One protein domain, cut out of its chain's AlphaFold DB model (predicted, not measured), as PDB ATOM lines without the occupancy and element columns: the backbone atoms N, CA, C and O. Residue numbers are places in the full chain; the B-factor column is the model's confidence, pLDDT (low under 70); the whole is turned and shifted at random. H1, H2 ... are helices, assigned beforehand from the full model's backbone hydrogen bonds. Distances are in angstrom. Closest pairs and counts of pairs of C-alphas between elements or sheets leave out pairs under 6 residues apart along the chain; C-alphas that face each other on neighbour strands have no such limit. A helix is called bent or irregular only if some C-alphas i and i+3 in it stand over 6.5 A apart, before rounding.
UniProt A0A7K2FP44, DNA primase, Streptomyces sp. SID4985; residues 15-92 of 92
ATOM      1  N   ALA A  15     183.420 105.961 137.177       94.81
ATOM      2  CA  ALA A  15     183.299 104.566 137.602       94.81
ATOM      3  C   ALA A  15     183.536 104.390 139.112       94.81
ATOM      4  O   ALA A  15     182.821 103.623 139.748       94.81
ATOM      5  N   ALA A  16     184.491 105.130 139.688       94.75
ATOM      6  CA  ALA A  16     184.773 105.101 141.123       94.75
ATOM      7  C   ALA A  16     183.697 105.839 141.935       94.75
ATOM      8  O   ALA A  16     183.367 105.440 143.048       94.75
ATOM      9  N   GLU A  17     183.116 106.904 141.377       93.75
ATOM     10  CA  GLU A  17     182.052 107.658 142.045       93.75
ATOM     11  C   GLU A  17     180.688 106.959 142.013       93.75
ATOM     12  O   GLU A  17     179.829 107.265 142.845       93.75
ATOM     13  N   LEU A  18     180.473 106.045 141.061       93.62
ATOM     14  CA  LEU A  18     179.166 105.473 140.743       93.62
ATOM     15  C   LEU A  18     178.392 104.954 141.971       93.62
ATOM     16  O   LEU A  18     177.244 105.380 142.124       93.62
ATOM     17  N   PRO A  19     178.969 104.137 142.881       91.94
ATOM     18  CA  PRO A  19     178.226 103.636 144.041       91.94
ATOM     19  C   PRO A  19     177.708 104.766 144.937       91.94
ATOM     20  O   PRO A  19     176.536 104.797 145.305       91.94
ATOM     21  N   ARG A  20     178.556 105.763 145.217       93.00
ATOM     22  CA  ARG A  20     178.194 106.927 146.036       93.00
ATOM     23  C   ARG A  20     177.119 107.777 145.366       93.00
ATOM     24  O   ARG A  20     176.258 108.337 146.041       93.00
ATOM     25  N   LEU A  21     177.193 107.942 144.046       93.50
ATOM     26  CA  LEU A  21     176.204 108.719 143.306       93.50
ATOM     27  C   LEU A  21     174.835 108.030 143.293       93.50
ATOM     28  O   LEU A  21     173.838 108.717 143.483       93.50
ATOM     29  N   LEU A  22     174.792 106.706 143.115       93.75
ATOM     30  CA  LEU A  22     173.554 105.923 143.161       93.75
ATOM     31  C   LEU A  22     172.907 105.970 144.547       93.75
ATOM     32  O   LEU A  22     171.722 106.279 144.643       93.75
ATOM     33  N   TYR A  23     173.704 105.804 145.604       92.25
ATOM     34  CA  TYR A  23     173.231 105.956 146.978       92.25
ATOM     35  C   TYR A  23     172.585 107.332 147.219       92.25
ATOM     36  O   TYR A  23     171.460 107.427 147.697       92.25
ATOM     37  N   ARG A  24     173.241 108.424 146.796       91.75
ATOM     38  CA  ARG A  24     172.681 109.786 146.930       91.75
ATOM     39  C   ARG A  24     171.398 110.022 146.131       91.75
ATOM     40  O   ARG A  24     170.692 110.984 146.413       91.75
ATOM     41  N   LEU A  25     171.129 109.198 145.123       92.56
ATOM     42  CA  LEU A  25     169.900 109.240 144.332       92.56
ATOM     43  C   LEU A  25     168.779 108.372 144.932       92.56
ATOM     44  O   LEU A  25     167.712 108.300 144.332       92.56
ATOM     45  N   GLY A  26     169.002 107.738 146.089       92.00
ATOM     46  CA  GLY A  26     168.018 106.893 146.768       92.00
ATOM     47  C   GLY A  26     167.994 105.442 146.283       92.00
ATOM     48  O   GLY A  26     167.004 104.750 146.496       92.00
ATOM     49  N   TRP A  27     169.048 104.981 145.604       90.94
ATOM     50  CA  TRP A  27     169.189 103.576 145.219       90.94
ATOM     51  C   TRP A  27     170.029 102.836 146.263       90.94
ATOM     52  O   TRP A  27     171.259 102.876 146.211       90.94
ATOM     53  N   ASP A  28     169.352 102.175 147.205       83.38
ATOM     54  CA  ASP A  28     169.983 101.512 148.359       83.38
ATOM     55  C   ASP A  28     170.718 100.211 148.006       83.38
ATOM     56  O   ASP A  28     171.719  99.882 148.640       83.38
ATOM     57  N   ASP A  29     170.280  99.508 146.955       83.50
ATOM     58  CA  ASP A  29     171.008  98.380 146.363       83.50
ATOM     59  C   ASP A  29     171.434  98.701 144.917       83.50
ATOM     60  O   ASP A  29     170.737  98.372 143.950       83.50
ATOM     61  N   PRO A  30     172.596  99.357 144.730       78.44
ATOM     62  CA  PRO A  30     173.160  99.616 143.411       78.44
ATOM     63  C   PRO A  30     173.452  98.346 142.608       78.44
ATOM     64  O   PRO A  30     173.460  98.408 141.381       78.44
ATOM     65  N   ALA A  31     173.715  97.213 143.270       79.94
ATOM     66  CA  ALA A  31     174.025  95.955 142.598       79.94
ATOM     67  C   ALA A  31     172.772  95.316 141.976       79.94
ATOM     68  O   ALA A  31     172.884  94.573 141.000       79.94
ATOM     69  N   ALA A  32     171.582  95.654 142.482       82.75
ATOM     70  CA  ALA A  32     170.314  95.292 141.857       82.75
ATOM     71  C   ALA A  32     170.033  96.062 140.551       82.75
ATOM     72  O   ALA A  32     169.206  95.620 139.745       82.75
ATOM     73  N   LEU A  33     170.706  97.194 140.309       88.19
ATOM     74  CA  LEU A  33     170.632  97.901 139.032       88.19
ATOM     75  C   LEU A  33     171.545  97.224 138.008       88.19
ATOM     76  O   LEU A  33     172.716  96.965 138.266       88.19
ATOM     77  N   ASP A  34     171.047  97.027 136.787       87.88
ATOM     78  CA  ASP A  34     171.871  96.558 135.666       87.88
ATOM     79  C   ASP A  34     172.740  97.698 135.085       87.88
ATOM     80  O   ASP A  34     172.759  97.954 133.881       87.88
ATOM     81  N   LEU A  35     173.432  98.431 135.963       91.69
ATOM     82  CA  LEU A  35     174.261  99.588 135.647       91.69
ATOM     83  C   LEU A  35     175.653  99.415 136.259       91.69
ATOM     84  O   LEU A  35     175.807  99.303 137.470       91.69
ATOM     85  N   ARG A  36     176.689  99.440 135.415       91.75
ATOM     86  CA  ARG A  36     178.081  99.216 135.830       91.75
ATOM     87  C   ARG A  36     179.019 100.302 135.321       91.75
ATOM     88  O   ARG A  36     178.915 100.736 134.175       91.75
ATOM     89  N   GLY A  37     179.964 100.699 136.168       93.62
ATOM     90  CA  GLY A  37     181.063 101.585 135.797       93.62
ATOM     91  C   GLY A  37     182.211 100.793 135.175       93.62
ATOM     92  O   GLY A  37     182.614  99.765 135.712       93.62
ATOM     93  N   LEU A  38     182.752 101.279 134.057       94.44
ATOM     94  CA  LEU A  38     183.989 100.771 133.462       94.44
ATOM     95  C   LEU A  38     185.105 101.781 133.754       94.44
ATOM     96  O   LEU A  38     185.023 102.935 133.335       94.44
ATOM     97  N   GLY A  39     186.083 101.374 134.565       93.88
ATOM     98  CA  GLY A  39     187.142 102.244 135.083       93.88
ATOM     99  C   GLY A  39     188.485 102.096 134.358       93.88
ATOM    100  O   GLY A  39     188.566 101.442 133.317       93.88
ATOM    101  N   PRO A  40     189.559 102.688 134.906       94.19
ATOM    102  CA  PRO A  40     190.918 102.509 134.396       94.19
ATOM    103  C   PRO A  40     191.281 101.030 134.186       94.19
ATOM    104  O   PRO A  40     190.893 100.174 134.977       94.19
ATOM    105  N   GLY A  41     192.010 100.729 133.108       94.25
ATOM    106  CA  GLY A  41     192.381  99.357 132.729       94.25
ATOM    107  C   GLY A  41     191.294  98.576 131.982       94.25
ATOM    108  O   GLY A  41     191.559  97.475 131.505       94.25
ATOM    109  N   THR A  42     190.089  99.134 131.834       94.50
ATOM    110  CA  THR A  42     189.043  98.550 130.984       94.50
ATOM    111  C   THR A  42     189.127  99.085 129.558       94.50
ATOM    112  O   THR A  42     189.462 100.247 129.330       94.50
ATOM    113  N   TYR A  43     188.793  98.232 128.588       91.62
ATOM    114  CA  TYR A  43     188.794  98.580 127.171       91.62
ATOM    115  C   TYR A  43     187.498  98.124 126.510       91.62
ATOM    116  O   TYR A  43     186.955  97.059 126.815       91.62
ATOM    117  N   ILE A  44     187.025  98.922 125.557       90.44
ATOM    118  CA  ILE A  44     185.933  98.564 124.653       90.44
ATOM    119  C   ILE A  44     186.451  98.603 123.216       90.44
ATOM    120  O   ILE A  44     187.341  99.391 122.899       90.44
ATOM    121  N   THR A  45     185.885  97.784 122.329       91.75
ATOM    122  CA  THR A  45     186.128  97.966 120.891       91.75
ATOM    123  C   THR A  45     185.419  99.239 120.443       91.75
ATOM    124  O   THR A  45     184.226  99.409 120.712       91.75
ATOM    125  N   ALA A  46     186.147 100.130 119.774       90.56
ATOM    126  CA  ALA A  46     185.592 101.369 119.251       90.56
ATOM    127  C   ALA A  46     184.527 101.077 118.170       90.56
ATOM    128  O   ALA A  46     184.791 100.298 117.254       90.56
ATOM    129  N   PRO A  47     183.324 101.671 118.250       93.81
ATOM    130  CA  PRO A  47     182.366 101.646 117.149       93.81
ATOM    131  C   PRO A  47     182.819 102.525 115.954       93.81
ATOM    132  O   PRO A  47     183.502 103.529 116.170       93.81
ATOM    133  N   PRO A  48     182.369 102.244 114.713       94.75
ATOM    134  CA  PRO A  48     181.669 101.028 114.311       94.75
ATOM    135  C   PRO A  48     182.610  99.811 114.331       94.75
ATOM    136  O   PRO A  48     183.764  99.909 113.934       94.75
ATOM    137  N   SER A  49     182.117  98.662 114.796       95.12
ATOM    138  CA  SER A  49     182.866  97.394 114.776       95.12
ATOM    139  C   SER A  49     181.924  96.194 114.754       95.12
ATOM    140  O   SER A  49     180.739  96.334 115.049       95.12
ATOM    141  N   ASP A  50     182.443  95.011 114.445       94.00
ATOM    142  CA  ASP A  50     181.729  93.727 114.484       94.00
ATOM    143  C   ASP A  50     182.010  92.913 115.766       94.00
ATOM    144  O   ASP A  50     181.667  91.734 115.849       94.00
ATOM    145  N   ARG A  51     182.668  93.541 116.756       91.44
ATOM    146  CA  ARG A  51     183.096  92.948 118.036       91.44
ATOM    147  C   ARG A  51     183.696  91.540 117.863       91.44
ATOM    148  O   ARG A  51     183.358  90.631 118.615       91.44
ATOM    149  N   GLY A  52     184.579  91.360 116.878       88.75
ATOM    150  CA  GLY A  52     185.248  90.077 116.636       88.75
ATOM    151  C   GLY A  52     184.297  88.980 116.150       88.75
ATOM    152  O   GLY A  52     184.399  87.841 116.592       88.75
ATOM    153  N   GLY A  53     183.333  89.335 115.299       92.81
ATOM    154  CA  GLY A  53     182.319  88.424 114.762       92.81
ATOM    155  C   GLY A  53     181.109  88.180 115.673       92.81
ATOM    156  O   GLY A  53     180.164  87.521 115.249       92.81
ATOM    157  N   LEU A  54     181.084  88.731 116.895       93.06
ATOM    158  CA  LEU A  54     179.949  88.588 117.823       93.06
ATOM    159  C   LEU A  54     178.743  89.453 117.439       93.06
ATOM    160  O   LEU A  54     177.642  89.247 117.947       93.06
ATOM    161  N   GLY A  55     178.937  90.429 116.553       94.44
ATOM    162  CA  GLY A  55     177.865  91.221 115.969       94.44
ATOM    163  C   GLY A  55     178.142  92.724 115.984       94.44
ATOM    164  O   GLY A  55     179.109  93.202 116.581       94.44
ATOM    165  N   PRO A  56     177.273  93.512 115.332       94.81
ATOM    166  CA  PRO A  56     177.535  94.918 115.093       94.81
ATOM    167  C   PRO A  56     177.454  95.762 116.373       94.81
ATOM    168  O   PRO A  56     176.493  95.722 117.147       94.81
ATOM    169  N   VAL A  57     178.440  96.634 116.535       96.62
ATOM    170  CA  VAL A  57     178.462  97.743 117.483       96.62
ATOM    171  C   VAL A  57     178.440  99.038 116.681       96.62
ATOM    172  O   VAL A  57     179.312  99.279 115.851       96.62
ATOM    173  N   ARG A  58     177.455  99.897 116.957       95.25
ATOM    174  CA  ARG A  58     177.276 101.201 116.304       95.25
ATOM    175  C   ARG A  58     177.206 102.328 117.325       95.25
ATOM    176  O   ARG A  58     176.821 102.104 118.474       95.25
ATOM    177  N   TRP A  59     177.519 103.540 116.884       93.81
ATOM    178  CA  TRP A  59     177.251 104.745 117.660       93.81
ATOM    179  C   TRP A  59     175.746 105.025 117.705       93.81
ATOM    180  O   TRP A  59     175.093 105.049 116.667       93.81
ATOM    181  N   LEU A  60     175.202 105.264 118.903       92.12
ATOM    182  CA  LEU A  60     173.885 105.902 119.046       92.12
ATOM    183  C   LEU A  60     173.993 107.404 118.767       92.12
ATOM    184  O   LEU A  60     173.173 107.976 118.060       92.12
ATOM    185  N   ARG A  61     175.057 108.016 119.291       90.75
ATOM    186  CA  ARG A  61     175.515 109.356 118.943       90.75
ATOM    187  C   ARG A  61     177.029 109.287 118.717       90.75
ATOM    188  O   ARG A  61     177.737 108.965 119.673       90.75
ATOM    189  N   PRO A  62     177.530 109.534 117.495       89.38
ATOM    190  CA  PRO A  62     178.964 109.516 117.243       89.38
ATOM    191  C   PRO A  62     179.654 110.688 117.959       89.38
ATOM    192  O   PRO A  62     179.038 111.747 118.127       89.38
ATOM    193  N   PRO A  63     180.913 110.520 118.402       87.00
ATOM    194  CA  PRO A  63     181.701 111.633 118.908       87.00
ATOM    195  C   PRO A  63     181.947 112.643 117.781       87.00
ATOM    196  O   PRO A  63     182.304 112.267 116.666       87.00
ATOM    197  N   ALA A  64     181.772 113.923 118.085       87.44
ATOM    198  CA  ALA A  64     182.198 115.034 117.242       87.44
ATOM    199  C   ALA A  64     183.382 115.748 117.910       87.44
ATOM    200  O   ALA A  64     183.649 115.544 119.095       87.44
ATOM    201  N   LEU A  65     184.120 116.567 117.159       84.62
ATOM    202  CA  LEU A  65     185.369 117.183 117.631       84.62
ATOM    203  C   LEU A  65     185.192 117.985 118.939       84.62
ATOM    204  O   LEU A  65     186.051 117.967 119.821       84.62
ATOM    205  N   ASP A  66     184.043 118.636 119.088       78.56
ATOM    206  CA  ASP A  66     183.640 119.431 120.249       78.56
ATOM    207  C   ASP A  66     183.261 118.591 121.487       78.56
ATOM    208  O   ASP A  66     183.410 119.055 122.620       78.56
ATOM    209  N   SER A  67     182.802 117.355 121.278       78.69
ATOM    210  CA  SER A  67     182.298 116.442 122.312       78.69
ATOM    211  C   SER A  67     183.283 115.332 122.679       78.69
ATOM    212  O   SER A  67     183.230 114.817 123.794       78.69
ATOM    213  N   ALA A  68     184.227 115.000 121.795       81.06
ATOM    214  CA  ALA A  68     185.266 114.000 122.037       81.06
ATOM    215  C   ALA A  68     186.246 114.417 123.146       81.06
ATOM    216  O   ALA A  68     186.794 113.568 123.841       81.06
ATOM    217  N   THR A  69     186.452 115.725 123.326       84.62
ATOM    218  CA  THR A  69     187.392 116.273 124.317       84.62
ATOM    219  C   THR A  69     186.731 116.631 125.647       84.62
ATOM    220  O   THR A  69     187.422 116.811 126.648       84.62
ATOM    221  N   ARG A  70     185.396 116.730 125.688       87.88
ATOM    222  CA  ARG A  70     184.626 117.140 126.872       87.88
ATOM    223  C   ARG A  70     183.429 116.224 127.076       87.88
ATOM    224  O   ARG A  70     182.311 116.514 126.653       87.88
ATOM    225  N   LEU A  71     183.684 115.112 127.757       91.56
ATOM    226  CA  LEU A  71     182.644 114.161 128.127       91.56
ATOM    227  C   LEU A  71     181.771 114.707 129.271       91.56
ATOM    228  O   LEU A  71     182.278 115.382 130.172       91.56
ATOM    229  N   PRO A  72     180.461 114.403 129.276       92.19
ATOM    230  CA  PRO A  72     179.555 114.859 130.322       92.19
ATOM    231  C   PRO A  72     179.890 114.221 131.675       92.19
ATOM    232  O   PRO A  72     180.287 113.058 131.758       92.19
ATOM    233  N   ALA A  73     179.671 114.961 132.762       94.25
ATOM    234  CA  ALA A  73     179.764 114.404 134.109       94.25
ATOM    235  C   ALA A  73     178.676 113.338 134.329       94.25
ATOM    236  O   ALA A  73     177.509 113.564 134.002       94.25
ATOM    237  N   ALA A  74     179.026 112.210 134.956       94.50
ATOM    238  CA  ALA A  74     178.095 111.093 135.157       94.50
ATOM    239  C   ALA A  74     176.818 111.489 135.913       94.50
ATOM    240  O   ALA A  74     175.731 111.027 135.571       94.50
ATOM    241  N   ARG A  75     176.924 112.413 136.879       93.69
ATOM    242  CA  ARG A  75     175.781 112.925 137.657       93.69
ATOM    243  C   ARG A  75     174.638 113.489 136.805       93.69
ATOM    244  O   ARG A  75     173.510 113.508 137.274       93.69
ATOM    245  N   LEU A  76     174.927 113.955 135.587       94.06
ATOM    246  CA  LEU A  76     173.922 114.522 134.683       94.06
ATOM    247  C   LEU A  76     173.038 113.444 134.044       94.06
ATOM    248  O   LEU A  76     171.908 113.725 133.671       94.06
ATOM    249  N   LEU A  77     173.561 112.225 133.907       94.00
ATOM    250  CA  LEU A  77     172.884 111.114 133.238       94.00
ATOM    251  C   LEU A  77     172.334 110.094 134.240       94.00
ATOM    252  O   LEU A  77     171.382 109.377 133.939       94.00
ATOM    253  N   LEU A  78     172.942 110.013 135.427       93.88
ATOM    254  CA  LEU A  78     172.774 108.872 136.316       93.88
ATOM    255  C   LEU A  78     171.338 108.667 136.805       93.88
ATOM    256  O   LEU A  78     170.897 107.527 136.857       93.88
ATOM    257  N   GLY A  79     170.597 109.739 137.103       93.06
ATOM    258  CA  GLY A  79     169.193 109.624 137.517       93.06
ATOM    259  C   GLY A  79     168.332 108.932 136.456       93.06
ATOM    260  O   GLY A  79     167.625 107.972 136.754       93.06
ATOM    261  N   THR A  80     168.457 109.359 135.198       94.81
ATOM    262  CA  THR A  80     167.732 108.765 134.067       94.81
ATOM    263  C   THR A  80     168.187 107.335 133.786       94.81
ATOM    264  O   THR A  80     167.349 106.456 133.597       94.81
ATOM    265  N   LEU A  81     169.500 107.080 133.778       94.75
ATOM    266  CA  LEU A  81     170.034 105.742 133.508       94.75
ATOM    267  C   LEU A  81     169.636 104.737 134.590       94.75
ATOM    268  O   LEU A  81     169.239 103.626 134.253       94.75
ATOM    269  N   ALA A  82     169.693 105.129 135.866       94.00
ATOM    270  CA  ALA A  82     169.274 104.280 136.976       94.00
ATOM    271  C   ALA A  82     167.776 103.956 136.897       94.00
ATOM    272  O   ALA A  82     167.397 102.791 136.994       94.00
ATOM    273  N   TYR A  83     166.935 104.959 136.618       92.38
ATOM    274  CA  TYR A  83     165.496 104.754 136.440       92.38
ATOM    275  C   TYR A  83     165.177 103.772 135.303       92.38
ATOM    276  O   TYR A  83     164.415 102.823 135.493       92.38
ATOM    277  N   VAL A  84     165.775 103.970 134.123       92.69
ATOM    278  CA  VAL A  84     165.547 103.086 132.970       92.69
ATOM    279  C   VAL A  84     166.072 101.679 133.252       92.69
ATOM    280  O   VAL A  84     165.347 100.719 133.012       92.69
ATOM    281  N   ALA A  85     167.279 101.541 133.813       91.44
ATOM    282  CA  ALA A  85     167.854 100.240 134.155       91.44
ATOM    283  C   ALA A  85     166.976  99.466 135.150       91.44
ATOM    284  O   ALA A  85     166.762  98.267 134.979       91.44
ATOM    285  N   HIS A  86     166.419 100.149 136.152       89.69
ATOM    286  CA  HIS A  86     165.475  99.552 137.090       89.69
ATOM    287  C   HIS A  86     164.192  99.080 136.389       89.69
ATOM    288  O   HIS A  86     163.788  97.926 136.533       89.69
ATOM    289  N   ARG A  87     163.576  99.943 135.569       87.62
ATOM    290  CA  ARG A  87     162.324  99.626 134.865       87.62
ATOM    291  C   ARG A  87     162.486  98.498 133.843       87.62
ATOM    292  O   ARG A  87     161.590  97.672 133.714       87.62
ATOM    293  N   SER A  88     163.604  98.451 133.121       82.62
ATOM    294  CA  SER A  88     163.874  97.403 132.130       82.62
ATOM    295  C   SER A  88     164.033  96.020 132.759       82.62
ATOM    296  O   SER A  88     163.703  95.035 132.110       82.62
ATOM    297  N   ARG A  89     164.487  95.936 134.016       75.12
ATOM    298  CA  ARG A  89     164.534  94.672 134.768       75.12
ATOM    299  C   ARG A  89     163.164  94.236 135.275       75.12
ATOM    300  O   ARG A  89     162.906  93.049 135.321       75.12
ATOM    301  N   ALA A  90     162.292  95.175 135.639       62.50
ATOM    302  CA  ALA A  90     160.941  94.855 136.105       62.50
ATOM    303  C   ALA A  90     160.020  94.298 134.996       62.50
ATOM    304  O   ALA A  90     158.943  93.794 135.296       62.50
ATOM    305  N   GLY A  91     160.417  94.431 133.726       55.88
ATOM    306  CA  GLY A  91     159.689  93.901 132.569       55.88
ATOM    307  C   GLY A  91     160.319  92.665 131.918       55.88
ATOM    308  O   GLY A  91     159.826  92.260 130.866       55.88
ATOM    309  N   ALA A  92     161.399  92.120 132.488       51.78
ATOM    310  CA  ALA A  92     162.086  90.905 132.041       51.78
ATOM    311  C   ALA A  92     161.844  89.769 133.040       51.78
ATOM    312  O   ALA A  92     161.720  88.615 132.578       51.78
TER     313      ALA A  92
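What this domain is: This is residues 15 to 92 of the 92 residues of the protein "DNA primase" of Streptomyces sp. SID4985 (UniProt A0A7K2FP44). There is little regular structure: the printed part is mostly loop, an open frame with H1 and H3 at one end and the small H2 at the other, joined by residues 25 to 64 and a shorter return link. Residues 64 to 70, with H2, stick out. The 78 residues, with three named helices in the order H1, H2, H3 and no named strand, are all helix in class, though named elements hold only 27. The whole is loose, radius of gyration of the C-alphas 14.8 A, spanning 36 by 32 by 24 A.

Where its parts are: H1, residues 15 to 24, starts at C-alpha 15 (183.299, 104.566, 137.602) and is 15.1 A long; it is irregular, C-alphas 16 and 19 being 7.3 A apart. H2 is residues 65 to 68. H3, residues 78 to 90, is 18.3 A long and ends at C-alpha 90 (160.941, 94.855, 136.105).

How they stand to each other: H1 and residues 78 to 82 of H3 only just touch, with 3 pairs of C-alphas within 8 A, the closest those of Leu 22 and Leu 78 at 7.5 A. Their lines are about perpendicular, 78 degrees. H2 is apart from both. Every O i to N i+4 pair is within hydrogen-bond range in H3, 4 of 6 in H1; H2 is too short for one.

The domain as a whole: The C-alphas farthest apart, of Arg 24 and Gly 53, are 39.8 A apart. The printed part has no cut; the link H1 to H2 is long. Residues 90 to 92 have pLDDT under 70.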